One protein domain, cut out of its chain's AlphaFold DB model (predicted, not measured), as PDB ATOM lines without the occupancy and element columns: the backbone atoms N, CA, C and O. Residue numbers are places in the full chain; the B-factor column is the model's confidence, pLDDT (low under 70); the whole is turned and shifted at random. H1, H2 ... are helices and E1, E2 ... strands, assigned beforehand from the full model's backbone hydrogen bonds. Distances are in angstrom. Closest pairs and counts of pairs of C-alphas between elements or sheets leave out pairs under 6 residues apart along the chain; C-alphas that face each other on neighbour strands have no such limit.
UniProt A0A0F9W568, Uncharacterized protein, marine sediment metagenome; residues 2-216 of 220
ATOM      1  N   SER A   2       4.403  12.742   0.100       56.09
ATOM      2  CA  SER A   2       4.966  11.667   0.926       56.09
ATOM      3  C   SER A   2       6.442  11.822   1.323       56.09
ATOM      4  O   SER A   2       6.793  11.474   2.451       56.09
ATOM      5  N   THR A   3       7.298  12.455   0.512       60.94
ATOM      6  CA  THR A   3       8.685  12.745   0.934       60.94
ATOM      7  C   THR A   3       8.708  13.527   2.253       60.94
ATOM      8  O   THR A   3       9.492  13.212   3.142       60.94
ATOM      9  N   ALA A   4       7.778  14.474   2.434       61.84
ATOM     10  CA  ALA A   4       7.655  15.269   3.657       61.84
ATOM     11  C   ALA A   4       7.293  14.428   4.896       61.84
ATOM     12  O   ALA A   4       7.805  14.690   5.981       61.84
ATOM     13  N   VAL A   5       6.475  13.386   4.737       66.00
ATOM     14  CA  VAL A   5       6.070  12.490   5.832       66.00
ATOM     15  C   VAL A   5       7.254  11.669   6.335       66.00
ATOM     16  O   VAL A   5       7.483  11.542   7.540       66.00
ATOM     17  N   ILE A   6       8.033  11.113   5.405       67.50
ATOM     18  CA  ILE A   6       9.222  10.336   5.755       67.50
ATOM     19  C   ILE A   6      10.284  11.270   6.355       67.50
ATOM     20  O   ILE A   6      10.928  10.884   7.327       67.50
ATOM     21  N   GLU A   7      10.424  12.507   5.865       73.56
ATOM     22  CA  GLU A   7      11.295  13.528   6.471       73.56
ATOM     23  C   GLU A   7      10.908  13.873   7.921       73.56
ATOM     24  O   GLU A   7      11.786  13.937   8.778       73.56
ATOM     25  N   GLU A   8       9.622  13.994   8.263       66.62
ATOM     26  CA  GLU A   8       9.184  14.218   9.658       66.62
ATOM     27  C   GLU A   8       9.458  13.030  10.600       66.62
ATOM     28  O   GLU A   8       9.549  13.177  11.832       66.62
ATOM     29  N   ALA A   9       9.570  11.829  10.033       66.44
ATOM     30  CA  ALA A   9       9.940  10.618  10.755       66.44
ATOM     31  C   ALA A   9      11.464  10.406  10.826       66.44
ATOM     32  O   ALA A   9      11.918   9.560  11.609       66.44
ATOM     33  N   LYS A  10      12.258  11.160  10.049       75.94
ATOM     34  CA  LYS A  10      13.723  11.111  10.081       75.94
ATOM     35  C   LYS A  10      14.238  11.855  11.309       75.94
ATOM     36  O   LYS A  10      14.058  13.055  11.489       75.94
ATOM     37  N   LEU A  11      14.975  11.133  12.140       68.12
ATOM     38  CA  LEU A  11      15.853  11.726  13.138       68.12
ATOM     39  C   LEU A  11      17.162  12.074  12.418       68.12
ATOM     40  O   LEU A  11      17.977  11.190  12.129       68.12
ATOM     41  N   THR A  12      17.316  13.345  12.040       62.66
ATOM     42  CA  THR A  12      18.485  13.835  11.298       62.66
ATOM     43  C   THR A  12      19.675  14.134  12.217       62.66
ATOM     44  O   THR A  12      19.567  14.212  13.439       62.66
ATOM     45  N   ALA A  13      20.851  14.279  11.601       54.34
ATOM     46  CA  ALA A  13      22.174  14.407  12.217       54.34
ATOM     47  C   ALA A  13      22.415  15.672  13.073       54.34
ATOM     48  O   ALA A  13      23.548  15.896  13.517       54.34
ATOM     49  N   THR A  14      21.399  16.499  13.320       56.81
ATOM     50  CA  THR A  14      21.490  17.682  14.185       56.81
ATOM     51  C   THR A  14      21.660  17.217  15.632       56.81
ATOM     52  O   THR A  14      20.700  17.021  16.366       56.81
ATOM     53  N   GLY A  15      22.907  16.929  16.007       73.56
ATOM     54  CA  GLY A  15      23.258  16.346  17.301       73.56
ATOM     55  C   GLY A  15      24.256  15.190  17.251       73.56
ATOM     56  O   GLY A  15      24.345  14.463  18.231       73.56
ATOM     57  N   GLN A  16      25.035  14.977  16.177       85.19
ATOM     58  CA  GLN A  16      26.047  13.895  16.148       85.19
ATOM     59  C   GLN A  16      26.991  13.911  17.364       85.19
ATOM     60  O   GLN A  16      27.305  12.857  17.918       85.19
ATOM     61  N   ALA A  17      27.439  15.098  17.787       87.31
ATOM     62  CA  ALA A  17      28.294  15.257  18.963       87.31
ATOM     63  C   ALA A  17      27.570  14.830  20.252       87.31
ATOM     64  O   ALA A  17      28.111  14.055  21.044       87.31
ATOM     65  N   ASP A  18      26.316  15.252  20.417       91.25
ATOM     66  CA  ASP A  18      25.477  14.861  21.551       91.25
ATOM     67  C   ASP A  18      25.145  13.364  21.528       91.25
ATOM     68  O   ASP A  18      25.193  12.708  22.565       91.25
ATOM     69  N   ALA A  19      24.907  12.788  20.348       92.25
ATOM     70  CA  ALA A  19      24.676  11.363  20.157       92.25
ATOM     71  C   ALA A  19      25.914  10.531  20.503       92.25
ATOM     72  O   ALA A  19      25.784   9.479  21.121       92.25
ATOM     73  N   ARG A  20      27.127  11.001  20.178       93.69
ATOM     74  CA  ARG A  20      28.379  10.354  20.611       93.69
ATOM     75  C   ARG A  20      28.553  10.419  22.127       93.69
ATOM     76  O   ARG A  20      28.931   9.413  22.727       93.69
ATOM     77  N   ARG A  21      28.237  11.563  22.746       94.56
ATOM     78  CA  ARG A  21      28.267  11.728  24.210       94.56
ATOM     79  C   ARG A  21      27.274  10.783  24.886       94.56
ATOM     80  O   ARG A  21      27.662  10.020  25.765       94.56
ATOM     81  N   LYS A  22      26.023  10.758  24.418       95.69
ATOM     82  CA  LYS A  22      24.991   9.841  24.919       95.69
ATOM     83  C   LYS A  22      25.350   8.381  24.671       95.69
ATOM     84  O   LYS A  22      25.194   7.561  25.565       95.69
ATOM     85  N   PHE A  23      25.913   8.044  23.514       95.94
ATOM     86  CA  PHE A  23      26.410   6.694  23.258       95.94
ATOM     87  C   PHE A  23      27.451   6.253  24.296       95.94
ATOM     88  O   PHE A  23      27.385   5.111  24.743       95.94
ATOM     89  N   ALA A  24      28.381   7.129  24.694       96.38
ATOM     90  CA  ALA A  24      29.363   6.816  25.733       96.38
ATOM     91  C   ALA A  24      28.693   6.545  27.093       96.38
ATOM     92  O   ALA A  24      28.979   5.517  27.702       96.38
ATOM     93  N   GLU A  25      27.743   7.394  27.497       96.31
ATOM     94  CA  GLU A  25      26.948   7.245  28.728       96.31
ATOM     95  C   GLU A  25      26.198   5.898  28.758       96.31
ATOM     96  O   GLU A  25      26.390   5.082  29.661       96.31
ATOM     97  N   TYR A  26      25.419   5.591  27.713       95.81
ATOM     98  CA  TYR A  26      24.686   4.321  27.621       95.81
ATOM     99  C   TYR A  26      25.615   3.107  27.489       95.81
ATOM    100  O   TYR A  26      25.309   2.021  27.987       95.81
ATOM    101  N   ARG A  27      26.761   3.251  26.813       97.06
ATOM    102  CA  ARG A  27      27.760   2.182  26.707       97.06
ATOM    103  C   ARG A  27      28.318   1.823  28.077       97.06
ATOM    104  O   ARG A  27      28.432   0.629  28.346       97.06
ATOM    105  N   GLU A  28      28.637   2.811  28.907       97.06
ATOM    106  CA  GLU A  28      29.161   2.599  30.254       97.06
ATOM    107  C   GLU A  28      28.156   1.828  31.116       97.06
ATOM    108  O   GLU A  28      28.480   0.743  31.607       97.06
ATOM    109  N   VAL A  29      26.913   2.316  31.203       96.75
ATOM    110  CA  VAL A  29      25.831   1.678  31.975       96.75
ATOM    111  C   VAL A  29      25.617   0.223  31.546       96.75
ATOM    112  O   VAL A  29      25.556  -0.672  32.392       96.75
ATOM    113  N   VAL A  30      25.564  -0.039  30.234       95.38
ATOM    114  CA  VAL A  30      25.386  -1.397  29.699       95.38
ATOM    115  C   VAL A  30      26.606  -2.280  29.973       95.38
ATOM    116  O   VAL A  30      26.440  -3.441  30.336       95.38
ATOM    117  N   SER A  31      27.830  -1.762  29.827       94.62
ATOM    118  CA  SER A  31      29.054  -2.536  30.099       94.62
ATOM    119  C   SER A  31      29.241  -2.871  31.578       94.62
ATOM    120  O   SER A  31      29.793  -3.918  31.897       94.62
ATOM    121  N   ALA A  32      28.720  -2.029  32.471       96.12
ATOM    122  CA  ALA A  32      28.724  -2.253  33.910       96.12
ATOM    123  C   ALA A  32      27.637  -3.244  34.378       96.12
ATOM    124  O   ALA A  32      27.461  -3.421  35.579       96.12
ATOM    125  N   GLY A  33      26.856  -3.836  33.463       94.94
ATOM    126  CA  GLY A  33      25.765  -4.759  33.801       94.94
ATOM    127  C   GLY A  33      24.537  -4.094  34.439       94.94
ATOM    128  O   GLY A  33      23.632  -4.791  34.880       94.94
ATOM    129  N   ARG A  34      24.485  -2.755  34.476       95.25
ATOM    130  CA  ARG A  34      23.369  -1.971  35.040       95.25
ATOM    131  C   ARG A  34      22.311  -1.590  33.999       95.25
ATOM    132  O   ARG A  34      21.321  -0.955  34.344       95.25
ATOM    133  N   GLY A  35      22.541  -1.921  32.728       92.31
ATOM    134  CA  GLY A  35      21.670  -1.535  31.620       92.31
ATOM    135  C   GLY A  35      20.419  -2.399  31.495       92.31
ATOM    136  O   GLY A  35      20.465  -3.620  31.622       92.31
ATOM    137  N   THR A  36      19.309  -1.750  31.167       94.44
ATOM    138  CA  THR A  36      18.046  -2.379  30.778       94.44
ATOM    139  C   THR A  36      18.035  -2.744  29.286       94.44
ATOM    140  O   THR A  36      18.904  -2.336  28.512       94.44
ATOM    141  N   ALA A  37      17.014  -3.486  28.839       86.75
ATOM    142  CA  ALA A  37      16.804  -3.751  27.413       86.75
ATOM    143  C   ALA A  37      16.642  -2.451  26.598       86.75
ATOM    144  O   ALA A  37      17.191  -2.335  25.503       86.75
ATOM    145  N   VAL A  38      15.962  -1.451  27.170       86.69
ATOM    146  CA  VAL A  38      15.777  -0.129  26.556       86.69
ATOM    147  C   VAL A  38      17.119   0.588  26.403       86.69
ATOM    148  O   VAL A  38      17.400   1.141  25.343       86.69
ATOM    149  N   ASP A  39      18.003   0.507  27.399       92.75
ATOM    150  CA  ASP A  39      19.341   1.112  27.319       92.75
ATOM    151  C   ASP A  39      20.189   0.482  26.209       92.75
ATOM    152  O   ASP A  39      20.927   1.173  25.504       92.75
ATOM    153  N   VAL A  40      20.067  -0.833  26.004       90.00
ATOM    154  CA  VAL A  40      20.743  -1.536  24.904       90.00
ATOM    155  C   VAL A  40      20.239  -1.047  23.544       90.00
ATOM    156  O   VAL A  40      21.042  -0.872  22.623       90.00
ATOM    157  N   GLU A  41      18.934  -0.823  23.407       88.44
ATOM    158  CA  GLU A  41      18.316  -0.293  22.192       88.44
ATOM    159  C   GLU A  41      18.719   1.162  21.917       88.44
ATOM    160  O   GLU A  41      19.194   1.469  20.818       88.44
ATOM    161  N   LEU A  42      18.638   2.030  22.930       91.31
ATOM    162  CA  LEU A  42      19.064   3.428  22.852       91.31
ATOM    163  C   LEU A  42      20.549   3.542  22.510       91.31
ATOM    164  O   LEU A  42      20.922   4.308  21.620       91.31
ATOM    165  N   LYS A  43      21.402   2.717  23.130       94.94
ATOM    166  CA  LYS A  43      22.828   2.636  22.793       94.94
ATOM    167  C   LYS A  43      23.034   2.365  21.302       94.94
ATOM    168  O   LYS A  43      23.848   3.034  20.667       94.94
ATOM    169  N   LYS A  44      22.318   1.392  20.726       93.56
ATOM    170  CA  LYS A  44      22.427   1.074  19.293       93.56
ATOM    171  C   LYS A  44      21.962   2.243  18.424       93.56
ATOM    172  O   LYS A  44      22.632   2.539  17.439       93.56
ATOM    173  N   ALA A  45      20.866   2.914  18.781       91.94
ATOM    174  CA  ALA A  45      20.370   4.077  18.047       91.94
ATOM    175  C   ALA A  45      21.382   5.237  18.070       91.94
ATOM    176  O   ALA A  45      21.831   5.679  17.011       91.94
ATOM    177  N   TYR A  46      21.848   5.652  19.253       93.75
ATOM    178  CA  TYR A  46      22.852   6.714  19.387       93.75
ATOM    179  C   TYR A  46      24.160   6.391  18.665       93.75
ATOM    180  O   TYR A  46      24.769   7.283  18.076       93.75
ATOM    181  N   GLN A  47      24.571   5.119  18.635       95.06
ATOM    182  CA  GLN A  47      25.724   4.694  17.847       95.06
ATOM    183  C   GLN A  47      25.549   5.025  16.358       95.06
ATOM    184  O   GLN A  47      26.483   5.517  15.731       95.06
ATOM    185  N   GLN A  48      24.373   4.756  15.781       94.44
ATOM    186  CA  GLN A  48      24.113   5.032  14.365       94.44
ATOM    187  C   GLN A  48      24.036   6.543  14.094       94.44
ATOM    188  O   GLN A  48      24.659   7.005  13.139       94.44
ATOM    189  N   ILE A  49      23.374   7.318  14.962       91.88
ATOM    190  CA  ILE A  49      23.313   8.788  14.840       91.88
ATOM    191  C   ILE A  49      24.719   9.393  14.946       91.88
ATOM    192  O   ILE A  49      25.095  10.242  14.143       91.88
ATOM    193  N   GLY A  50      25.547   8.916  15.880       92.25
ATOM    194  CA  GLY A  50      26.931   9.370  16.045       92.25
ATOM    195  C   GLY A  50      27.849   9.041  14.858       92.25
ATOM    196  O   GLY A  50      28.887   9.690  14.688       92.25
ATOM    197  N   MET A  51      27.467   8.064  14.026       91.62
ATOM    198  CA  MET A  51      28.094   7.754  12.730       91.62
ATOM    199  C   MET A  51      27.556   8.628  11.582       91.62
ATOM    200  O   MET A  51      27.942   8.414  10.437       91.62
ATOM    201  N   GLY A  52      26.658   9.575  11.866       91.31
ATOM    202  CA  GLY A  52      26.017  10.434  10.871       91.31
ATOM    203  C   GLY A  52      24.950   9.733  10.034       91.31
ATOM    204  O   GLY A  52      24.616  10.213   8.957       91.31
ATOM    205  N   ARG A  53      24.430   8.589  10.496       92.62
ATOM    206  CA  ARG A  53      23.393   7.845   9.777       92.62
ATOM    207  C   ARG A  53      22.009   8.366  10.137       92.62
ATOM    208  O   ARG A  53      21.726   8.621  11.305       92.62
ATOM    209  N   THR A  54      21.139   8.422   9.140       92.69
ATOM    210  CA  THR A  54      19.726   8.755   9.317       92.69
ATOM    211  C   THR A  54      18.979   7.573   9.926       92.69
ATOM    212  O   THR A  54      19.091   6.441   9.441       92.69
ATOM    213  N   ILE A  55      18.209   7.837  10.982       92.44
ATOM    214  CA  ILE A  55      17.303   6.862  11.597       92.44
ATOM    215  C   ILE A  55      15.864   7.270  11.309       92.44
ATOM    216  O   ILE A  55      15.537   8.451  11.363       92.44
ATOM    217  N   ILE A  56      15.009   6.286  11.057       90.38
ATOM    218  CA  ILE A  56      13.566   6.453  10.932       90.38
ATOM    219  C   ILE A  56      12.843   5.608  11.986       90.38
ATOM    220  O   ILE A  56      13.229   4.460  12.235       90.38
ATOM    221  N   SER A  57      11.811   6.182  12.609       87.56
ATOM    222  CA  SER A  57      10.794   5.417  13.343       87.56
ATOM    223  C   SER A  57       9.753   4.940  12.343       87.56
ATOM    224  O   SER A  57       9.055   5.742  11.719       87.56
ATOM    225  N   LEU A  58       9.684   3.629  12.155       82.31
ATOM    226  CA  LEU A  58       8.856   3.033  11.121       82.31
ATOM    227  C   LEU A  58       7.368   3.126  11.467       82.31
ATOM    228  O   LEU A  58       6.578   3.466  10.593       82.31
ATOM    229  N   ASN A  59       6.977   2.917  12.730       78.56
ATOM    230  CA  ASN A  59       5.580   3.113  13.127       78.56
ATOM    231  C   ASN A  59       5.163   4.581  12.992       78.56
ATOM    232  O   ASN A  59       4.073   4.837  12.493       78.56
ATOM    233  N   LYS A  60       6.028   5.540  13.359       82.31
ATOM    234  CA  LYS A  60       5.726   6.969  13.181       82.31
ATOM    235  C   LYS A  60       5.578   7.332  11.702       82.31
ATOM    236  O   LYS A  60       4.656   8.055  11.355       82.31
ATOM    237  N   ALA A  61       6.437   6.801  10.829       84.88
ATOM    238  CA  ALA A  61       6.329   7.019   9.386       84.88
ATOM    239  C   ALA A  61       5.000   6.488   8.825       84.88
ATOM    240  O   ALA A  61       4.296   7.207   8.122       84.88
ATOM    241  N   MET A  62       4.631   5.253   9.182       81.00
ATOM    242  CA  MET A  62       3.351   4.654   8.787       81.00
ATOM    243  C   MET A  62       2.157   5.440   9.348       81.00
ATOM    244  O   MET A  62       1.148   5.597   8.664       81.00
ATOM    245  N   GLU A  63       2.269   5.944  10.581       78.25
ATOM    246  CA  GLU A  63       1.220   6.729  11.229       78.25
ATOM    247  C   GLU A  63       0.999   8.080  10.563       78.25
ATOM    248  O   GLU A  63      -0.134   8.410  10.217       78.25
ATOM    249  N   SER A  64       2.080   8.820  10.337       83.12
ATOM    250  CA  SER A  64       2.032  10.122   9.682       83.12
ATOM    251  C   SER A  64       1.576  10.022   8.222       83.12
ATOM    252  O   SER A  64       0.940  10.948   7.727       83.12
ATOM    253  N   ALA A  65       1.864   8.912   7.531       84.25
ATOM    254  CA  ALA A  65       1.425   8.714   6.148       84.25
ATOM    255  C   ALA A  65      -0.081   8.463   6.031       84.25
ATOM    256  O   ALA A  65      -0.703   8.880   5.057       84.25
ATOM    257  N   GLY A  66      -0.666   7.792   7.025       83.25
ATOM    258  CA  GLY A  66      -2.096   7.530   7.074       83.25
ATOM    259  C   GLY A  66      -2.592   6.598   5.963       83.25
ATOM    260  O   GLY A  66      -1.923   5.633   5.574       83.25
ATOM    261  N   ILE A  67      -3.812   6.871   5.505       81.44
ATOM    262  CA  ILE A  67      -4.537   6.095   4.494       81.44
ATOM    263  C   ILE A  67      -4.895   6.949   3.285       81.44
ATOM    264  O   ILE A  67      -5.089   8.159   3.399       81.44
ATOM    265  N   ASP A  68      -5.028   6.292   2.140       84.00
ATOM    266  CA  ASP A  68      -5.590   6.880   0.935       84.00
ATOM    267  C   ASP A  68      -7.130   6.990   1.009       84.00
ATOM    268  O   ASP A  68      -7.785   6.576   1.971       84.00
ATOM    269  N   SER A  69      -7.723   7.547  -0.048       82.62
ATOM    270  CA  SER A  69      -9.179   7.697  -0.188       82.62
ATOM    271  C   SER A  69      -9.945   6.369  -0.262       82.62
ATOM    272  O   SER A  69     -11.153   6.350  -0.025       82.62
ATOM    273  N   SER A  70      -9.257   5.267  -0.567       78.25
ATOM    274  CA  SER A  70      -9.813   3.913  -0.615       78.25
ATOM    275  C   SER A  70      -9.667   3.173   0.720       78.25
ATOM    276  O   SER A  70     -10.168   2.058   0.866       78.25
ATOM    277  N   GLY A  71      -9.022   3.791   1.716       76.50
ATOM    278  CA  GLY A  71      -8.806   3.200   3.030       76.50
ATOM    279  C   GLY A  71      -7.585   2.286   3.118       76.50
ATOM    280  O   GLY A  71      -7.480   1.493   4.057       76.50
ATOM    281  N   HIS A  72      -6.669   2.367   2.154       79.25
ATOM    282  CA  HIS A  72      -5.434   1.592   2.137       79.25
ATOM    283  C   HIS A  72      -4.270   2.398   2.716       79.25
ATOM    284  O   HIS A  72      -4.251   3.618   2.574       79.25
ATOM    285  N   PRO A  73      -3.273   1.760   3.353       81.75
ATOM    286  CA  PRO A  73      -2.083   2.465   3.810       81.75
ATOM    287  C   PRO A  73      -1.360   3.140   2.644       81.75
ATOM    288  O   PRO A  73      -1.135   2.503   1.615       81.75
ATOM    289  N   VAL A  74      -0.950   4.393   2.833       86.69
ATOM    290  CA  VAL A  74      -0.152   5.124   1.832       86.69
ATOM    291  C   VAL A  74       1.255   4.532   1.705       86.69
ATOM    292  O   VAL A  74       1.830   4.516   0.624       86.69
ATOM    293  N   LEU A  75       1.812   4.009   2.801       87.00
ATOM    294  CA  LEU A  75       3.125   3.367   2.819       87.00
ATOM    295  C   LEU A  75       3.011   1.846   2.922       87.00
ATOM    296  O   LEU A  75       2.150   1.304   3.620       87.00
ATOM    297  N   ALA A  76       3.946   1.162   2.271       86.81
ATOM    298  CA  ALA A  76       4.147  -0.272   2.376       86.81
ATOM    299  C   ALA A  76       5.540  -0.587   2.908       86.81
ATOM    300  O   ALA A  76       6.512   0.133   2.682       86.81
ATOM    301  N   VAL A  77       5.623  -1.717   3.606       84.06
ATOM    302  CA  VAL A  77       6.862  -2.215   4.179       84.06
ATOM    303  C   VAL A  77       6.976  -3.723   3.996       84.06
ATOM    304  O   VAL A  77       6.036  -4.472   4.261       84.06
ATOM    305  N   ALA A  78       8.140  -4.186   3.544       83.88
ATOM    306  CA  ALA A  78       8.398  -5.606   3.328       83.88
ATOM    307  C   ALA A  78       9.881  -5.956   3.433       83.88
ATOM    308  O   ALA A  78      10.746  -5.095   3.329       83.88
ATOM    309  N   GLY A  79      10.196  -7.238   3.617       83.06
ATOM    310  CA  GLY A  79      11.580  -7.703   3.507       83.06
ATOM    311  C   GLY A  79      12.128  -7.453   2.099       83.06
ATOM    312  O   GLY A  79      11.409  -7.633   1.119       83.06
ATOM    313  N   ALA A  80      13.407  -7.091   1.981       85.62
ATOM    314  CA  ALA A  80      14.015  -6.725   0.695       85.62
ATOM    315  C   ALA A  80      14.137  -7.886  -0.317       85.62
ATOM    316  O   ALA A  80      14.536  -7.672  -1.459       85.62
ATOM    317  N   THR A  81      13.832  -9.118   0.096       81.50
ATOM    318  CA  THR A  81      13.780 -10.305  -0.774       81.50
ATOM    319  C   THR A  81      12.362 -10.690  -1.186       81.50
ATOM    320  O   THR A  81      12.203 -11.593  -2.001       81.50
ATOM    321  N   ALA A  82      11.341 -10.046  -0.618       78.94
ATOM    322  CA  ALA A  82       9.955 -10.348  -0.936       78.94
ATOM    323  C   ALA A  82       9.607  -9.879  -2.354       78.94
ATOM    324  O   ALA A  82      10.214  -8.954  -2.885       78.94
ATOM    325  N   LYS A  83       8.604 -10.519  -2.959       81.06
ATOM    326  CA  LYS A  83       8.073 -10.128  -4.276       81.06
ATOM    327  C   LYS A  83       6.808  -9.285  -4.155       81.06
ATOM    328  O   LYS A  83       6.586  -8.376  -4.951       81.06
ATOM    329  N   TRP A  84       5.990  -9.599  -3.152       78.69
ATOM    330  CA  TRP A  84       4.690  -8.986  -2.921       78.69
ATOM    331  C   TRP A  84       4.489  -8.697  -1.437       78.69
ATOM    332  O   TRP A  84       4.886  -9.481  -0.570       78.69
ATOM    333  N   VAL A  85       3.810  -7.593  -1.154       78.00
ATOM    334  CA  VAL A  85       3.225  -7.309   0.156       78.00
ATOM    335  C   VAL A  85       1.715  -7.304   0.007       78.00
ATOM    336  O   VAL A  85       1.194  -6.811  -0.990       78.00
ATOM    337  N   TRP A  86       1.019  -7.878   0.975       75.44
ATOM    338  CA  TRP A  86      -0.433  -7.952   0.991       75.44
ATOM    339  C   TRP A  86      -0.954  -7.136   2.158       75.44
ATOM    340  O   TRP A  86      -0.471  -7.266   3.286       75.44
ATOM    341  N   PHE A  87      -1.967  -6.322   1.904       73.81
ATOM    342  CA  PHE A  87      -2.704  -5.658   2.962       73.81
ATOM    343  C   PHE A  87      -4.071  -6.305   3.098       73.81
ATOM    344  O   PHE A  87      -4.811  -6.478   2.127       73.81
ATOM    345  N   ARG A  88      -4.387  -6.695   4.333       66.81
ATOM    346  CA  ARG A  88      -5.688  -7.237   4.686       66.81
ATOM    347  C   ARG A  88      -6.192  -6.537   5.928       66.81
ATOM    348  O   ARG A  88      -5.577  -6.581   6.993       66.81
ATOM    349  N   TRP A  89      -7.367  -5.953   5.786       58.56
ATOM    350  CA  TRP A  89      -8.081  -5.379   6.902       58.56
ATOM    351  C   TRP A  89      -8.805  -6.471   7.701       58.56
ATOM    352  O   TRP A  89      -9.293  -7.439   7.112       58.56
ATOM    353  N   ASN A  90      -8.838  -6.371   9.036       53.69
ATOM    354  CA  ASN A  90      -9.335  -7.436   9.920       53.69
ATOM    355  C   ASN A  90      -8.705  -8.805   9.638       53.69
ATOM    356  O   ASN A  90      -9.397  -9.827   9.580       53.69
ATOM    357  N   ALA A  91      -7.385  -8.851   9.452       48.94
ATOM    358  CA  ALA A  91      -6.662 -10.112   9.502       48.94
ATOM    359  C   ALA A  91      -6.742 -10.648  10.936       48.94
ATOM    360  O   ALA A  91      -5.915 -10.330  11.787       48.94
ATOM    361  N   GLY A  92      -7.837 -11.349  11.228       43.38
ATOM    362  CA  GLY A  92      -8.208 -11.729  12.579       43.38
ATOM    363  C   GLY A  92      -7.037 -12.360  13.322       43.38
ATOM    364  O   GLY A  92      -6.379 -13.242  12.786       43.38
ATOM    365  N   ARG A  93      -6.802 -11.886  14.554       44.72
ATOM    366  CA  ARG A  93      -6.005 -12.531  15.615       44.72
ATOM    367  C   ARG A  93      -4.796 -13.322  15.101       44.72
ATOM    368  O   ARG A  93      -4.653 -14.507  15.405       44.72
ATOM    369  N   MET A  94      -3.926 -12.695  14.314       43.41
ATOM    370  CA  MET A  94      -2.669 -13.345  13.956       43.41
ATOM    371  C   MET A  94      -1.711 -13.230  15.138       43.41
ATOM    372  O   MET A  94      -1.164 -12.169  15.418       43.41
ATOM    373  N   HIS A  95      -1.558 -14.342  15.857       41.56
ATOM    374  CA  HIS A  95      -0.529 -14.491  16.873       41.56
ATOM    375  C   HIS A  95       0.843 -14.445  16.198       41.56
ATOM    376  O   HIS A  95       1.138 -15.264  15.327       41.56
ATOM    377  N   ASP A  96       1.683 -13.506  16.621       43.47
ATOM    378  CA  ASP A  96       3.128 -13.613  16.423       43.47
ATOM    379  C   ASP A  96       3.655 -14.857  17.168       43.47
ATOM    380  O   ASP A  96       3.019 -15.324  18.120       43.47
ATOM    381  N   SER A  97       4.821 -15.382  16.782       40.03
ATOM    382  CA  SER A  97       5.481 -16.503  17.466       40.03
ATOM    383  C   SER A  97       5.740 -16.235  18.954       40.03
ATOM    384  O   SER A  97       5.877 -17.180  19.727       40.03
ATOM    385  N   ASP A  98       5.728 -14.963  19.362       41.28
ATOM    386  CA  ASP A  98       5.891 -14.519  20.750       41.28
ATOM    387  C   ASP A  98       4.553 -14.302  21.493       41.28
ATOM    388  O   ASP A  98       4.541 -13.887  22.652       41.28
ATOM    389  N   GLY A  99       3.410 -14.560  20.843       36.22
ATOM    390  CA  GLY A  99       2.080 -14.632  21.462       36.22
ATOM    391  C   GLY A  99       1.508 -13.326  22.033       36.22
ATOM    392  O   GLY A  99       0.500 -13.374  22.735       36.22
ATOM    393  N   ARG A 100       2.124 -12.165  21.771       36.47
ATOM    394  CA  ARG A 100       1.919 -10.951  22.590       36.47
ATOM    395  C   ARG A 100       1.110  -9.797  21.996       36.47
ATOM    396  O   ARG A 100       0.983  -8.790  22.685       36.47
ATOM    397  N   TRP A 101       0.518  -9.897  20.803       41.75
ATOM    398  CA  TRP A 101      -0.131  -8.723  20.195       41.75
ATOM    399  C   TRP A 101      -1.461  -9.017  19.493       41.75
ATOM    400  O   TRP A 101      -1.583  -9.967  18.726       41.75
ATOM    401  N   TRP A 102      -2.448  -8.158  19.772       42.56
ATOM    402  CA  TRP A 102      -3.795  -8.137  19.197       42.56
ATOM    403  C   TRP A 102      -3.961  -6.829  18.417       42.56
ATOM    404  O   TRP A 102      -4.042  -5.764  19.032       42.56
ATOM    405  N   HIS A 103      -4.011  -6.875  17.084       38.09
ATOM    406  CA  HIS A 103      -4.270  -5.685  16.265       38.09
ATOM    407  C   HIS A 103      -5.336  -5.967  15.200       38.09
ATOM    408  O   HIS A 103      -5.393  -7.057  14.639       38.09
ATOM    409  N   GLU A 104      -6.199  -4.977  14.949       35.72
ATOM    410  CA  GLU A 104      -7.346  -5.067  14.026       35.72
ATOM    411  C   GLU A 104      -6.946  -4.855  12.548       35.72
ATOM    412  O   GLU A 104      -7.704  -5.178  11.637       35.72
ATOM    413  N   ALA A 105      -5.722  -4.382  12.288       44.59
ATOM    414  CA  ALA A 105      -5.156  -4.230  10.949       44.59
ATOM    415  C   ALA A 105      -3.687  -4.677  10.937       44.59
ATOM    416  O   ALA A 105      -2.947  -4.443  11.895       44.59
ATOM    417  N   SER A 106      -3.261  -5.355   9.871       46.59
ATOM    418  CA  SER A 106      -1.882  -5.827   9.699       46.59
ATOM    419  C   SER A 106      -1.536  -5.920   8.211       46.59
ATOM    420  O   SER A 106      -2.357  -6.339   7.396       46.59
ATOM    421  N   ALA A 107      -0.318  -5.513   7.856       50.62
ATOM    422  CA  ALA A 107       0.264  -5.727   6.537       50.62
ATOM    423  C   ALA A 107       1.154  -6.969   6.609       50.62
ATOM    424  O   ALA A 107       1.936  -7.121   7.550       50.62
ATOM    425  N   PHE A 108       1.018  -7.865   5.635       52.69
ATOM    426  CA  PHE A 108       1.716  -9.144   5.602       52.69
ATOM    427  C   PHE A 108       2.695  -9.183   4.442       52.69
ATOM    428  O   PHE A 108       2.361  -8.867   3.301       52.69
ATOM    429  N   VAL A 109       3.905  -9.647   4.727       48.75
ATOM    430  CA  VAL A 109       4.884  -9.986   3.697       48.75
ATOM    431  C   VAL A 109       4.629 -11.432   3.277       48.75
ATOM    432  O   VAL A 109       4.636 -12.318   4.129       48.75
ATOM    433  N   SER A 110       4.410 -11.686   1.983       42.66
ATOM    434  CA  SER A 110       4.353 -13.052   1.451       42.66
ATOM    435  C   SER A 110       5.487 -13.266   0.456       42.66
ATOM    436  O   SER A 110       5.582 -12.574  -0.557       42.66
ATOM    437  N   ASP A 111       6.339 -14.249   0.741       38.09
ATOM    438  CA  ASP A 111       7.370 -14.734  -0.187       38.09
ATOM    439  C   ASP A 111       6.788 -15.723  -1.225       38.09
ATOM    440  O   ASP A 111       7.440 -16.108  -2.195       38.09
ATOM    441  N   HIS A 112       5.522 -16.137  -1.063       34.91
ATOM    442  CA  HIS A 112       4.921 -17.166  -1.906       34.91
ATOM    443  C   HIS A 112       4.098 -16.597  -3.064       34.91
ATOM    444  O   HIS A 112       3.172 -15.801  -2.896       34.91
ATOM    445  N   ALA A 113       4.421 -17.088  -4.263       34.22
ATOM    446  CA  ALA A 113       3.550 -17.022  -5.421       34.22
ATOM    447  C   ALA A 113       2.258 -17.797  -5.118       34.22
ATOM    448  O   ALA A 113       2.300 -18.996  -4.870       34.22
ATOM    449  N   VAL A 114       1.142 -17.069  -5.106       39.78
ATOM    450  CA  VAL A 114      -0.215 -17.511  -5.460       39.78
ATOM    451  C   VAL A 114      -0.521 -18.982  -5.135       39.78
ATOM    452  O   VAL A 114      -0.345 -19.863  -5.970       39.78
ATOM    453  N   ASN A 115      -1.054 -19.255  -3.944       32.94
ATOM    454  CA  ASN A 115      -1.842 -20.470  -3.757       32.94
ATOM    455  C   ASN A 115      -3.130 -20.129  -2.984       32.94
ATOM    456  O   ASN A 115      -3.071 -19.960  -1.765       32.94
ATOM    457  N   PRO A 116      -4.285 -19.985  -3.670       36.91
ATOM    458  CA  PRO A 116      -5.551 -19.548  -3.067       36.91
ATOM    459  C   PRO A 116      -6.102 -20.497  -1.990       36.91
ATOM    460  O   PRO A 116      -7.013 -20.126  -1.257       36.91
ATOM    461  N   GLY A 117      -5.565 -21.719  -1.891       35.75
ATOM    462  CA  GLY A 117      -6.035 -22.760  -0.973       35.75
ATOM    463  C   GLY A 117      -5.181 -22.994   0.278       35.75
ATOM    464  O   GLY A 117      -5.442 -23.959   0.992       35.75
ATOM    465  N   TRP A 118      -4.145 -22.189   0.552       33.16
ATOM    466  CA  TRP A 118      -3.179 -22.512   1.614       33.16
ATOM    467  C   TRP A 118      -3.425 -21.796   2.947       33.16
ATOM    468  O   TRP A 118      -3.601 -20.583   3.032       33.16
ATOM    469  N   ASN A 119      -3.407 -22.613   4.000       37.25
ATOM    470  CA  ASN A 119      -3.771 -22.303   5.375       37.25
ATOM    471  C   ASN A 119      -2.932 -21.145   5.958       37.25
ATOM    472  O   ASN A 119      -1.710 -21.240   6.089       37.25
ATOM    473  N   TYR A 120      -3.611 -20.067   6.358       43.84
ATOM    474  CA  TYR A 120      -3.051 -18.791   6.831       43.84
ATOM    475  C   TYR A 120      -2.217 -18.874   8.130       43.84
ATOM    476  O   TYR A 120      -1.623 -17.883   8.548       43.84
ATOM    477  N   GLY A 121      -2.137 -20.044   8.771       37.16
ATOM    478  CA  GLY A 121      -1.452 -20.248  10.052       37.16
ATOM    479  C   GLY A 121       0.083 -20.228  10.007       37.16
ATOM    480  O   GLY A 121       0.703 -20.232  11.063       37.16
ATOM    481  N   ASN A 122       0.710 -20.201   8.823       37.34
ATOM    482  CA  ASN A 122       2.178 -20.239   8.689       37.34
ATOM    483  C   ASN A 122       2.842 -18.875   8.412       37.34
ATOM    484  O   ASN A 122       4.069 -18.787   8.441       37.34
ATOM    485  N   TYR A 123       2.069 -17.806   8.192       44.28
ATOM    486  CA  TYR A 123       2.599 -16.454   7.932       44.28
ATOM    487  C   TYR A 123       3.206 -15.779   9.177       44.28
ATOM    488  O   TYR A 123       3.914 -14.781   9.061       44.28
ATOM    489  N   SER A 124       2.967 -16.339  10.364       38.47
ATOM    490  CA  SER A 124       3.510 -15.895  11.653       38.47
ATOM    491  C   SER A 124       4.902 -16.452  11.970       38.47
ATOM    492  O   SER A 124       5.458 -16.139  13.021       38.47
ATOM    493  N   ARG A 125       5.529 -17.229  11.071       36.50
ATOM    494  CA  ARG A 125       6.950 -17.584  11.219       36.50
ATOM    495  C   ARG A 125       7.840 -16.404  10.824       36.50
ATOM    496  O   ARG A 125       8.445 -16.392   9.759       36.50
ATOM    497  N   GLY A 126       7.912 -15.422  11.721       39.12
ATOM    498  CA  GLY A 126       9.038 -14.503  11.854       39.12
ATOM    499  C   GLY A 126       9.359 -13.685  10.611       39.12
ATOM    500  O   GLY A 126      10.475 -13.760  10.091       39.12
ATOM    501  N   THR A 127       8.428 -12.842  10.157       42.53
ATOM    502  CA  THR A 127       8.850 -11.758   9.267       42.53
ATOM    503  C   THR A 127       9.781 -10.839  10.073       42.53
ATOM    504  O   THR A 127       9.394 -10.205  11.056       42.53
ATOM    505  N   LYS A 128      11.071 -10.794   9.708       45.41
ATOM    506  CA  LYS A 128      12.080  -9.945  10.385       45.41
ATOM    507  C   LYS A 128      11.736  -8.449  10.340       45.41
ATOM    508  O   LYS A 128      12.363  -7.657  11.049       45.41
ATOM    509  N   THR A 129      10.753  -8.081   9.523       45.97
ATOM    510  CA  THR A 129      10.127  -6.762   9.423       45.97
ATOM    511  C   THR A 129       9.492  -6.299  10.730       45.97
ATOM    512  O   THR A 129       9.482  -5.100  10.976       45.97
ATOM    513  N   GLY A 130       9.077  -7.217  11.610       45.53
ATOM    514  CA  GLY A 130       8.301  -6.864  12.799       45.53
ATOM    515  C   GLY A 130       6.833  -6.590  12.458       45.53
ATOM    516  O   GLY A 130       6.464  -6.442  11.296       45.53
ATOM    517  N   THR A 131       5.992  -6.580  13.486       45.41
ATOM    518  CA  THR A 131       4.552  -6.321  13.379       45.41
ATOM    519  C   THR A 131       4.311  -4.825  13.586       45.41
ATOM    520  O   THR A 131       4.742  -4.270  14.599       45.41
ATOM    521  N   PHE A 132       3.666  -4.162  12.625       54.81
ATOM    522  CA  PHE A 132       3.464  -2.708  12.625       54.81
ATOM    523  C   PHE A 132       2.153  -2.328  13.298       54.81
ATOM    524  O   PHE A 132       1.117  -2.953  13.057       54.81
ATOM    525  N   ARG A 133       2.186  -1.280  14.125       49.25
ATOM    526  CA  ARG A 133       0.968  -0.728  14.711       49.25
ATOM    527  C   ARG A 133       0.343   0.225  13.703       49.25
ATOM    528  O   ARG A 133       0.832   1.332  13.516       49.25
ATOM    529  N   PHE A 134      -0.760  -0.191  13.090       53.41
ATOM    530  CA  PHE A 134      -1.591   0.751  12.352       53.41
ATOM    531  C   PHE A 134      -2.278   1.721  13.335       53.41
ATOM    532  O   PHE A 134      -2.745   1.283  14.396       53.41
ATOM    533  N   PRO A 135      -2.315   3.028  13.032       52.09
ATOM    534  CA  PRO A 135      -2.969   4.033  13.867       52.09
ATOM    535  C   PRO A 135      -4.429   3.708  14.162       52.09
ATOM    536  O   PRO A 135      -5.116   3.059  13.375       52.09
ATOM    537  N   ARG A 136      -4.960   4.235  15.273       53.88
ATOM    538  CA  ARG A 136      -6.386   4.056  15.614       53.88
ATOM    539  C   ARG A 136      -7.336   4.627  14.555       53.88
ATOM    540  O   ARG A 136      -8.475   4.188  14.467       53.88
ATOM    541  N   ALA A 137      -6.870   5.575  13.739       51.03
ATOM    542  CA  ALA A 137      -7.621   6.119  12.606       51.03
ATOM    543  C   ALA A 137      -8.007   5.054  11.555       51.03
ATOM    544  O   ALA A 137      -8.873   5.299  10.726       51.03
ATOM    545  N   PHE A 138      -7.397   3.865  11.607       51.47
ATOM    546  CA  PHE A 138      -7.645   2.749  10.696       51.47
ATOM    547  C   PHE A 138      -8.802   1.845  11.168       51.47
ATOM    548  O   PHE A 138      -9.113   0.853  10.505       51.47
ATOM    549  N   PHE A 139      -9.435   2.143  12.311       53.56
ATOM    550  CA  PHE A 139     -10.562   1.374  12.846       53.56
ATOM    551  C   PHE A 139     -11.887   1.756  12.148       53.56
ATOM    552  O   PHE A 139     -12.219   2.931  12.036       53.56
ATOM    553  N   GLY A 140     -12.672   0.764  11.696       50.59
ATOM    554  CA  GLY A 140     -13.998   0.940  11.062       50.59
ATOM    555  C   GLY A 140     -14.112   0.821   9.520       50.59
ATOM    556  O   GLY A 140     -15.210   0.561   9.027       50.59
ATOM    557  N   ILE A 141     -13.020   0.905   8.754       53.81
ATOM    558  CA  ILE A 141     -12.974   0.850   7.272       53.81
ATOM    559  C   ILE A 141     -13.030  -0.567   6.656       53.81
ATOM    560  O   ILE A 141     -12.000  -1.173   6.399       53.81
ATOM    561  N   ARG A 142     -14.213  -1.099   6.313       53.97
ATOM    562  CA  ARG A 142     -14.355  -2.435   5.674       53.97
ATOM    563  C   ARG A 142     -13.777  -2.508   4.254       53.97
ATOM    564  O   ARG A 142     -14.500  -2.269   3.294       53.97
ATOM    565  N   VAL A 143     -12.527  -2.955   4.114       53.97
ATOM    566  CA  VAL A 143     -11.960  -3.355   2.811       53.97
ATOM    567  C   VAL A 143     -12.432  -4.771   2.461       53.97
ATOM    568  O   VAL A 143     -12.297  -5.693   3.271       53.97
ATOM    569  N   ARG A 144     -13.049  -4.933   1.284       51.88
ATOM    570  CA  ARG A 144     -13.758  -6.163   0.884       51.88
ATOM    571  C   ARG A 144     -12.827  -7.240   0.311       51.88
ATOM    572  O   ARG A 144     -13.104  -8.415   0.529       51.88
ATOM    573  N   ASP A 145     -11.710  -6.841  -0.303       63.03
ATOM    574  CA  ASP A 145     -10.758  -7.736  -0.973       63.03
ATOM    575  C   ASP A 145      -9.303  -7.457  -0.549       63.03
ATOM    576  O   ASP A 145      -8.944  -6.304  -0.298       63.03
ATOM    577  N   PRO A 146      -8.442  -8.489  -0.437       67.12
ATOM    578  CA  PRO A 146      -7.025  -8.299  -0.152       67.12
ATOM    579  C   PRO A 146      -6.337  -7.608  -1.334       67.12
ATOM    580  O   PRO A 146      -6.356  -8.106  -2.460       67.12
ATOM    581  N   ILE A 147      -5.675  -6.489  -1.060       75.62
ATOM    582  CA  ILE A 147      -4.853  -5.773  -2.039       75.62
ATOM    583  C   ILE A 147      -3.391  -6.193  -1.897       75.62
ATOM    584  O   ILE A 147      -2.956  -6.653  -0.834       75.62
ATOM    585  N   ARG A 148      -2.609  -6.012  -2.961       82.44
ATOM    586  CA  ARG A 148      -1.174  -6.301  -2.954       82.44
ATOM    587  C   ARG A 148      -0.386  -5.196  -3.629       82.44
ATOM    588  O   ARG A 148      -0.831  -4.676  -4.637       82.44
ATOM    589  N   ALA A 149       0.798  -4.903  -3.116       83.12
ATOM    590  CA  ALA A 149       1.755  -4.028  -3.779       83.12
ATOM    591  C   ALA A 149       3.004  -4.827  -4.159       83.12
ATOM    592  O   ALA A 149       3.387  -5.790  -3.478       83.12
ATOM    593  N   ARG A 150       3.634  -4.441  -5.272       83.31
ATOM    594  CA  ARG A 150       4.933  -4.991  -5.661       83.31
ATOM    595  C   ARG A 150       6.008  -4.482  -4.726       83.31
ATOM    596  O   ARG A 150       6.014  -3.316  -4.345       83.31
ATOM    597  N   VAL A 151       6.938  -5.366  -4.404       84.19
ATOM    598  CA  VAL A 151       8.126  -4.990  -3.648       84.19
ATOM    599  C   VAL A 151       9.180  -4.469  -4.637       84.19
ATOM    600  O   VAL A 151       9.501  -5.176  -5.599       84.19
ATOM    601  N   PRO A 152       9.715  -3.252  -4.436       87.88
ATOM    602  CA  PRO A 152      10.768  -2.698  -5.281       87.88
ATOM    603  C   PRO A 152      12.017  -3.588  -5.308       87.88
ATOM    604  O   PRO A 152      12.404  -4.182  -4.301       87.88
ATOM    605  N   ILE A 153      12.701  -3.646  -6.452       88.62
ATOM    606  CA  ILE A 153      13.980  -4.356  -6.567       88.62
ATOM    607  C   ILE A 153      15.103  -3.429  -6.107       88.62
ATOM    608  O   ILE A 153      15.199  -2.300  -6.572       88.62
ATOM    609  N   VAL A 154      15.992  -3.927  -5.241       90.44
ATOM    610  CA  VAL A 154      17.198  -3.190  -4.830       90.44
ATOM    611  C   VAL A 154      18.240  -3.208  -5.962       90.44
ATOM    612  O   VAL A 154      18.732  -4.303  -6.304       90.44
ATOM    613  N   PRO A 155      18.635  -2.039  -6.512       90.94
ATOM    614  CA  PRO A 155      19.635  -1.943  -7.570       90.94
ATOM    615  C   PRO A 155      20.978  -2.526  -7.126       90.94
ATOM    616  O   PRO A 155      21.376  -2.308  -5.979       90.94
ATOM    617  N   PRO A 156      21.722  -3.233  -8.000       90.19
ATOM    618  CA  PRO A 156      22.996  -3.860  -7.640       90.19
ATOM    619  C   PRO A 156      24.002  -2.917  -6.968       90.19
ATOM    620  O   PRO A 156      24.655  -3.322  -6.012       90.19
ATOM    621  N   ALA A 157      24.074  -1.657  -7.412       91.00
ATOM    622  CA  ALA A 157      24.974  -0.646  -6.854       91.00
ATOM    623  C   ALA A 157      24.644  -0.250  -5.402       91.00
ATOM    624  O   ALA A 157      25.528   0.176  -4.664       91.00
ATOM    625  N   LEU A 158      23.385  -0.413  -4.983       92.75
ATOM    626  CA  LEU A 158      22.892  -0.060  -3.647       92.75
ATOM    627  C   LEU A 158      22.785  -1.274  -2.720       92.75
ATOM    628  O   LEU A 158      22.383  -1.146  -1.560       92.75
ATOM    629  N   ARG A 159      23.140  -2.471  -3.206       92.12
ATOM    630  CA  ARG A 159      23.088  -3.679  -2.387       92.12
ATOM    631  C   ARG A 159      24.185  -3.638  -1.324       92.12
ATOM    632  O   ARG A 159      25.359  -3.439  -1.639       92.12
ATOM    633  N   PRO A 160      23.838  -3.865  -0.052       91.69
ATOM    634  CA  PRO A 160      24.828  -3.967   1.003       91.69
ATOM    635  C   PRO A 160      25.669  -5.237   0.819       91.69
ATOM    636  O   PRO A 160      25.234  -6.207   0.205       91.69
ATOM    637  N   LYS A 161      26.859  -5.276   1.429       89.25
ATOM    638  CA  LYS A 161      27.761  -6.445   1.367       89.25
ATOM    639  C   LYS A 161      27.177  -7.728   1.994       89.25
ATOM    640  O   LYS A 161      27.736  -8.800   1.803       89.25
ATOM    641  N   GLY A 162      26.112  -7.621   2.792       87.12
ATOM    642  CA  GLY A 162      25.463  -8.746   3.470       87.12
ATOM    643  C   GLY A 162      24.215  -9.263   2.748       87.12
ATOM    644  O   GLY A 162      23.776  -8.708   1.748       87.12
ATOM    645  N   SER A 163      23.599 -10.314   3.298       87.62
ATOM    646  CA  SER A 163      22.358 -10.881   2.749       87.62
ATOM    647  C   SER A 163      21.183  -9.896   2.816       87.62
ATOM    648  O   SER A 163      20.878  -9.378   3.895       87.62
ATOM    649  N   LEU A 164      20.476  -9.713   1.689       85.62
ATOM    650  CA  LEU A 164      19.272  -8.873   1.574       85.62
ATOM    651  C   LEU A 164      18.150  -9.284   2.544       85.62
ATOM    652  O   LEU A 164      17.352  -8.443   2.945       85.62
ATOM    653  N   ALA A 165      18.144 -10.532   3.019       81.19
ATOM    654  CA  ALA A 165      17.174 -11.026   4.001       81.19
ATOM    655  C   ALA A 165      17.268 -10.341   5.383       81.19
ATOM    656  O   ALA A 165      16.448 -10.601   6.261       81.19
ATOM    657  N   ASN A 166      18.285  -9.506   5.618       80.19
ATOM    658  CA  ASN A 166      18.436  -8.714   6.843       80.19
ATOM    659  C   ASN A 166      17.953  -7.261   6.694       80.19
ATOM    660  O   ASN A 166      18.144  -6.459   7.612       80.19
ATOM    661  N   TYR A 167      17.365  -6.921   5.547       86.00
ATOM    662  CA  TYR A 167      16.952  -5.570   5.203       86.00
ATOM    663  C   TYR A 167      15.466  -5.520   4.876       86.00
ATOM    664  O   TYR A 167      14.837  -6.521   4.524       86.00
ATOM    665  N   VAL A 168      14.917  -4.324   5.020       87.25
ATOM    666  CA  VAL A 168      13.505  -4.016   4.836       87.25
ATOM    667  C   VAL A 168      13.402  -2.877   3.832       87.25
ATOM    668  O   VAL A 168      14.272  -2.014   3.795       87.25
ATOM    669  N   LEU A 169      12.363  -2.890   3.016       88.88
ATOM    670  CA  LEU A 169      12.003  -1.808   2.121       88.88
ATOM    671  C   LEU A 169      10.817  -1.056   2.699       88.88
ATOM    672  O   LEU A 169       9.897  -1.690   3.208       88.88
ATOM    673  N   LEU A 170      10.863   0.269   2.609       90.19
ATOM    674  CA  LEU A 170       9.750   1.178   2.875       90.19
ATOM    675  C   LEU A 170       9.531   2.011   1.613       90.19
ATOM    676  O   LEU A 170      10.497   2.569   1.098       90.19
ATOM    677  N   TRP A 171       8.306   2.070   1.104       90.69
ATOM    678  CA  TRP A 171       7.989   2.800  -0.127       90.69
ATOM    679  C   TRP A 171       6.522   3.234  -0.150       90.69
ATOM    680  O   TRP A 171       5.714   2.754   0.653       90.69
ATOM    681  N   GLU A 172       6.178   4.124  -1.077       88.31
ATOM    682  CA  GLU A 172       4.791   4.514  -1.332       88.31
ATOM    683  C   GLU A 172       4.035   3.385  -2.021       88.31
ATOM    684  O   GLU A 172       4.365   2.950  -3.125       88.31
ATOM    685  N   ALA A 173       3.012   2.881  -1.340       83.69
ATOM    686  CA  ALA A 173       2.223   1.763  -1.801       83.69
ATOM    687  C   ALA A 173       1.232   2.222  -2.873       83.69
ATOM    688  O   ALA A 173       0.055   2.451  -2.601       83.69
ATOM    689  N   ASN A 174       1.691   2.298  -4.117       81.44
ATOM    690  CA  ASN A 174       0.778   2.286  -5.246       81.44
ATOM    691  C   ASN A 174       0.294   0.837  -5.431       81.44
ATOM    692  O   ASN A 174       0.952   0.013  -6.058       81.44
ATOM    693  N   TRP A 175      -0.822   0.481  -4.786       79.50
ATOM    694  CA  TRP A 175      -1.354  -0.895  -4.702       79.50
ATOM    695  C   TRP A 175      -1.766  -1.512  -6.054       79.50
ATOM    696  O   TRP A 175      -2.292  -2.626  -6.088       79.50
ATOM    697  N   GLN A 176      -1.556  -0.804  -7.164       71.69
ATOM    698  CA  GLN A 176      -1.854  -1.259  -8.521       71.69
ATOM    699  C   GLN A 176      -0.660  -1.121  -9.476       71.69
ATOM    700  O   GLN A 176      -0.540  -1.937 -10.390       71.69
ATOM    701  N   GLU A 177       0.234  -0.158  -9.247       77.06
ATOM    702  CA  GLU A 177       1.325   0.186 -10.168       77.06
ATOM    703  C   GLU A 177       2.711  -0.132  -9.585       77.06
ATOM    704  O   GLU A 177       2.863  -0.634  -8.462       77.06
ATOM    705  N   ALA A 178       3.754   0.126 -10.378       73.75
ATOM    706  CA  ALA A 178       5.125   0.044  -9.911       73.75
ATOM    707  C   ALA A 178       5.366   1.008  -8.727       73.75
ATOM    708  O   ALA A 178       4.838   2.120  -8.705       73.75
ATOM    709  N   PRO A 179       6.167   0.594  -7.734       79.25
ATOM    710  CA  PRO A 179       6.429   1.415  -6.561       79.25
ATOM    711  C   PRO A 179       7.270   2.653  -6.900       79.25
ATOM    712  O   PRO A 179       8.069   2.626  -7.837       79.25
ATOM    713  N   GLU A 180       7.145   3.698  -6.082       78.44
ATOM    714  CA  GLU A 180       7.933   4.934  -6.182       78.44
ATOM    715  C   GLU A 180       8.813   5.128  -4.935       78.44
ATOM    716  O   GLU A 180       8.491   4.649  -3.843       78.44
ATOM    717  N   ASP A 181       9.964   5.773  -5.136       83.38
ATOM    718  CA  ASP A 181      10.928   6.239  -4.126       83.38
ATOM    719  C   ASP A 181      11.228   5.279  -2.951       83.38
ATOM    720  O   ASP A 181      11.096   5.641  -1.773       83.38
ATOM    721  N   PRO A 182      11.649   4.030  -3.215       91.62
ATOM    722  CA  PRO A 182      11.959   3.071  -2.165       91.62
ATOM    723  C   PRO A 182      13.165   3.442  -1.293       91.62
ATOM    724  O   PRO A 182      14.239   3.834  -1.753       91.62
ATOM    725  N   TYR A 183      13.015   3.162   0.000       93.06
ATOM    726  CA  TYR A 183      14.065   3.229   1.006       93.06
ATOM    727  C   TYR A 183      14.532   1.833   1.404       93.06
ATOM    728  O   TYR A 183      13.734   0.996   1.826       93.06
ATOM    729  N   LEU A 184      15.847   1.605   1.373       94.19
ATOM    730  CA  LEU A 184      16.465   0.425   1.973       94.19
ATOM    731  C   LEU A 184      16.790   0.691   3.439       94.19
ATOM    732  O   LEU A 184      17.622   1.536   3.775       94.19
ATOM    733  N   LEU A 185      16.174  -0.097   4.308       91.75
ATOM    734  CA  LEU A 185      16.244   0.035   5.748       91.75
ATOM    735  C   LEU A 185      16.972  -1.147   6.388       91.75
ATOM    736  O   LEU A 185      16.813  -2.307   5.999       91.75
ATOM    737  N   ARG A 186      17.738  -0.863   7.443       90.38
ATOM    738  CA  ARG A 186      18.319  -1.884   8.324       90.38
ATOM    739  C   ARG A 186      17.819  -1.703   9.745       90.38
ATOM    740  O   ARG A 186      18.027  -0.656  10.353       90.38
ATOM    741  N   ARG A 187      17.226  -2.760  10.290       86.56
ATOM    742  CA  ARG A 187      16.656  -2.776  11.640       86.56
ATOM    743  C   ARG A 187      17.721  -2.525  12.719       86.56
ATOM    744  O   ARG A 187      18.792  -3.138  12.693       86.56
ATOM    745  N   ILE A 188      17.422  -1.631  13.665       85.81
ATOM    746  CA  ILE A 188      18.218  -1.370  14.881       85.81
ATOM    747  C   ILE A 188      17.513  -1.979  16.094       85.81
ATOM    748  O   ILE A 188      18.129  -2.727  16.861       85.81
ATOM    749  N   THR A 189      16.231  -1.639  16.243       79.75
ATOM    750  CA  THR A 189      15.329  -2.053  17.327       79.75
ATOM    751  C   THR A 189      14.027  -2.573  16.715       79.75
ATOM    752  O   THR A 189      13.982  -2.878  15.525       79.75
ATOM    753  N   GLN A 190      12.959  -2.733  17.495       73.31
ATOM    754  CA  GLN A 190      11.655  -3.078  16.930       73.31
ATOM    755  C   GLN A 190      11.063  -1.981  16.032       73.31
ATOM    756  O   GLN A 190      10.455  -2.316  15.021       73.31
ATOM    757  N   ASP A 191      11.279  -0.709  16.363       79.44
ATOM    758  CA  ASP A 191      10.678   0.430  15.654       79.44
ATOM    759  C   ASP A 191      11.693   1.277  14.870       79.44
ATOM    760  O   ASP A 191      11.342   1.920  13.883       79.44
ATOM    761  N   LEU A 192      12.962   1.274  15.286       84.69
ATOM    762  CA  LEU A 192      13.988   2.136  14.705       84.69
ATOM    763  C   LEU A 192      14.790   1.417  13.626       84.69
ATOM    764  O   LEU A 192      15.339   0.327  13.840       84.69
ATOM    765  N   PHE A 193      14.932   2.088  12.489       90.19
ATOM    766  CA  PHE A 193      15.656   1.598  11.325       90.19
ATOM    767  C   PHE A 193      16.665   2.632  10.841       90.19
ATOM    768  O   PHE A 193      16.408   3.829  10.866       90.19
ATOM    769  N   VAL A 194      17.821   2.169  10.372       93.38
ATOM    770  CA  VAL A 194      18.774   3.007   9.638       93.38
ATOM    771  C   VAL A 194      18.368   3.055   8.177       93.38
ATOM    772  O   VAL A 194      18.200   1.995   7.574       93.38
ATOM    773  N   VAL A 195      18.323   4.251   7.600       94.50
ATOM    774  CA  VAL A 195      18.236   4.434   6.148       94.50
ATOM    775  C   VAL A 195      19.615   4.194   5.536       94.50
ATOM    776  O   VAL A 195      20.583   4.867   5.889       94.50
ATOM    777  N   LEU A 196      19.725   3.203   4.651       93.94
ATOM    778  CA  LEU A 196      20.975   2.864   3.966       93.94
ATOM    779  C   LEU A 196      21.055   3.422   2.556       93.94
ATOM    780  O   LEU A 196      22.137   3.802   2.121       93.94
ATOM    781  N   ALA A 197      19.930   3.430   1.855       93.56
ATOM    782  CA  ALA A 197      19.825   3.956   0.510       93.56
ATOM    783  C   ALA A 197      18.393   4.419   0.252       93.56
ATOM    784  O   ALA A 197      17.450   3.901   0.855       93.56
ATOM    785  N   GLN A 198      18.272   5.365  -0.664       93.62
ATOM    786  CA  GLN A 198      17.040   5.787  -1.311       93.62
ATOM    787  C   GLN A 198      17.357   5.852  -2.804       93.62
ATOM    788  O   GLN A 198      18.473   6.236  -3.166       93.62
ATOM    789  N   TRP A 199      16.430   5.428  -3.649       91.44
ATOM    790  CA  TRP A 199      16.574   5.562  -5.092       91.44
ATOM    791  C   TRP A 199      15.220   5.723  -5.744       91.44
ATOM    792  O   TRP A 199      14.218   5.256  -5.210       91.44
ATOM    793  N   ASP A 200      15.247   6.298  -6.934       86.06
ATOM    794  CA  ASP A 200      14.079   6.422  -7.783       86.06
ATOM    795  C   ASP A 200      14.154   5.297  -8.814       86.06
ATOM    796  O   ASP A 200      15.220   5.015  -9.377       86.06
ATOM    797  N   LEU A 201      13.041   4.602  -9.041       76.62
ATOM    798  CA  LEU A 201      12.984   3.601 -10.099       76.62
ATOM    799  C   LEU A 201      12.877   4.306 -11.451       76.62
ATOM    800  O   LEU A 201      11.958   5.099 -11.690       76.62
ATOM    801  N   THR A 202      13.797   3.981 -12.357       78.81
ATOM    802  CA  THR A 202      13.757   4.511 -13.723       78.81
ATOM    803  C   THR A 202      12.468   4.077 -14.428       78.81
ATOM    804  O   THR A 202      11.903   3.027 -14.114       78.81
ATOM    805  N   ASP A 203      12.005   4.849 -15.417       80.62
ATOM    806  CA  ASP A 203      10.803   4.497 -16.196       80.62
ATOM    807  C   ASP A 203      10.916   3.099 -16.829       80.62
ATOM    808  O   ASP A 203       9.936   2.359 -16.924       80.62
ATOM    809  N   VAL A 204      12.137   2.704 -17.210       81.56
ATOM    810  CA  VAL A 204      12.439   1.376 -17.756       81.56
ATOM    811  C   VAL A 204      12.266   0.295 -16.693       81.56
ATOM    812  O   VAL A 204      11.621  -0.716 -16.954       81.56
ATOM    813  N   GLU A 205      12.807   0.487 -15.490       77.19
ATOM    814  CA  GLU A 205      12.657  -0.478 -14.395       77.19
ATOM    815  C   GLU A 205      11.197  -0.609 -13.957       77.19
ATOM    816  O   GLU A 205      10.732  -1.732 -13.750       77.19
ATOM    817  N   ARG A 206      10.455   0.506 -13.888       75.69
ATOM    818  CA  ARG A 206       9.006   0.499 -13.636       75.69
ATOM    819  C   ARG A 206       8.260  -0.279 -14.719       75.69
ATOM    820  O   ARG A 206       7.536  -1.216 -14.398       75.69
ATOM    821  N   SER A 207       8.555  -0.017 -15.993       78.06
ATOM    822  CA  SER A 207       7.962  -0.748 -17.122       78.06
ATOM    823  C   SER A 207       8.273  -2.250 -17.086       78.06
ATOM    824  O   SER A 207       7.396  -3.074 -17.336       78.06
ATOM    825  N   VAL A 208       9.508  -2.640 -16.748       76.75
ATOM    826  CA  VAL A 208       9.899  -4.055 -16.612       76.75
ATOM    827  C   VAL A 208       9.154  -4.718 -15.454       76.75
ATOM    828  O   VAL A 208       8.700  -5.861 -15.582       76.75
ATOM    829  N   LEU A 209       8.996  -4.012 -14.330       71.00
ATOM    830  CA  LEU A 209       8.175  -4.484 -13.221       71.00
ATOM    831  C   LEU A 209       6.724  -4.674 -13.680       71.00
ATOM    832  O   LEU A 209       6.183  -5.760 -13.477       71.00
ATOM    833  N   ASP A 210       6.133  -3.711 -14.378       71.25
ATOM    834  CA  ASP A 210       4.745  -3.786 -14.844       71.25
ATOM    835  C   ASP A 210       4.517  -4.895 -15.880       71.25
ATOM    836  O   ASP A 210       3.557  -5.667 -15.768       71.25
ATOM    837  N   MET A 211       5.433  -5.085 -16.834       66.88
ATOM    838  CA  MET A 211       5.352  -6.164 -17.830       66.88
ATOM    839  C   MET A 211       5.439  -7.554 -17.194       66.88
ATOM    840  O   MET A 211       4.701  -8.464 -17.580       66.88
ATOM    841  N   ALA A 212       6.264  -7.720 -16.156       60.62
ATOM    842  CA  ALA A 212       6.315  -8.964 -15.390       60.62
ATOM    843  C   ALA A 212       4.981  -9.285 -14.674       60.62
ATOM    844  O   ALA A 212       4.839 -10.363 -14.099       60.62
ATOM    845  N   THR A 213       4.010  -8.361 -14.652       54.34
ATOM    846  CA  THR A 213       2.690  -8.532 -14.012       54.34
ATOM    847  C   THR A 213       1.663  -9.122 -14.958       54.34
ATOM    848  O   THR A 213       0.896  -9.995 -14.554       54.34
ATOM    849  N   VAL A 214       1.682  -8.685 -16.220       52.88
ATOM    850  CA  VAL A 214       0.692  -9.067 -17.238       52.88
ATOM    851  C   VAL A 214       0.772 -10.565 -17.566       52.88
ATOM    852  O   VAL A 214      -0.242 -11.192 -17.852       52.88
ATOM    853  N   GLY A 215       1.948 -11.184 -17.427       46.00
ATOM    854  CA  GLY A 215       2.123 -12.627 -17.635       46.00
ATOM    855  C   GLY A 215       1.666 -13.529 -16.476       46.00
ATOM    856  O   GLY A 215       1.565 -14.738 -16.668       46.00
ATOM    857  N   ALA A 216       1.404 -12.984 -15.281       45.75
ATOM    858  CA  ALA A 216       1.225 -13.774 -14.054       45.75
ATOM    859  C   ALA A 216      -0.204 -13.761 -13.475       45.75
ATOM    860  O   ALA A 216      -0.453 -14.424 -12.467       45.75
TER     861      ALA A 216
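AT A GLANCE: This is residues 2 to 216 of the 220 residues of an uncharacterized protein of marine sediment metagenome (UniProt A0A0F9W568). A strongly twisted sheet of five strands and a smaller sheet of three are partly face to face, their strands crossed, as a sandwich. A helical hairpin, H2 and H3, makes one end of the longest axis, H1 and H4 pair up by the larger sheet, and H5 lies off both sheets near the other end. The printed part has 215 residues, under half of them in named elements, in the order H1 H2 H3 E1 H4 E2 E3 E4 E5 E6 E7 E8 H5; the class is mixed, helices and strands. The sheets, E1 E8 E7 E6 E2 and E4 E3 E5, are antiparallel throughout. The whole is compact, with a radius of gyration of the C-alphas of 18.3 A and spans of 56 by 41 by 32 A.

HOW THE PARTS SIT: The larger sheet runs E1, residues 55 to 57, E8, 192 to 198, E7, 180 to 187, E6, 167 to 172, and E2, 75 to 79. N 56 and O 193 are 2.8 A apart, N 194 and O 186 2.8 A, N 185 and O 168 2.7 A, and N 169 and O 78 2.8 A, within hydrogen-bond range. E6, E7 and E8 form a meander, each strand the antiparallel neighbour of the one before. The smaller sheet runs E4, residues 105 to 110, E3, 84 to 89, and E5, 147 to 150, with N 108 to O 86 at 2.8 A and N 149 to O 85 at 2.9 A. In the sandwich, two sheets face to face, the strands stand at 82 degrees; the closest C-alphas of E2 and E4, Ala 78 and Val 109, are 5.6 A apart. H1, residues 2 to 9, is on the larger sheet at a height of 8.2 A and touches H4, residues 58 to 65, at a steep tilt of 46 degrees, opposite ways, closest at C-alphas 9 and 61, 5.3 A. H4 stands at the sheet's level. H3, residues 37 to 50, is on that sheet too; with H2, residues 16 to 31, it forms a helical hairpin at a shallow tilt of 32 degrees, closest at C-alphas 50 and 16, 4.6 A. H5, residues 203 to 214, touches no helix. Every O i to N i+4 pair is within range in H1, H2, H3 and H4, and 6 of 8 in H5.

IN THESE COORDINATES: E7 is 21.3 A long, E6 17.1 A, H2 21.8 A, H3 20.1 A and H5 16.9 A. H1 begins at C-alpha 2 (4.966, 11.667, 0.926); H5 ends at C-alpha 214 (0.692, -9.067, -17.238).

THE WHOLE: The two C-alphas farthest apart, Ala 32 and Gly 215, are 58.9 A apart. The printed part has no cut. The links E3 to E4, E4 to E5 and E5 to E6 are long. The printed part's mean pLDDT is 73.0; it is under 70 at 76 residues, among them 88 to 146.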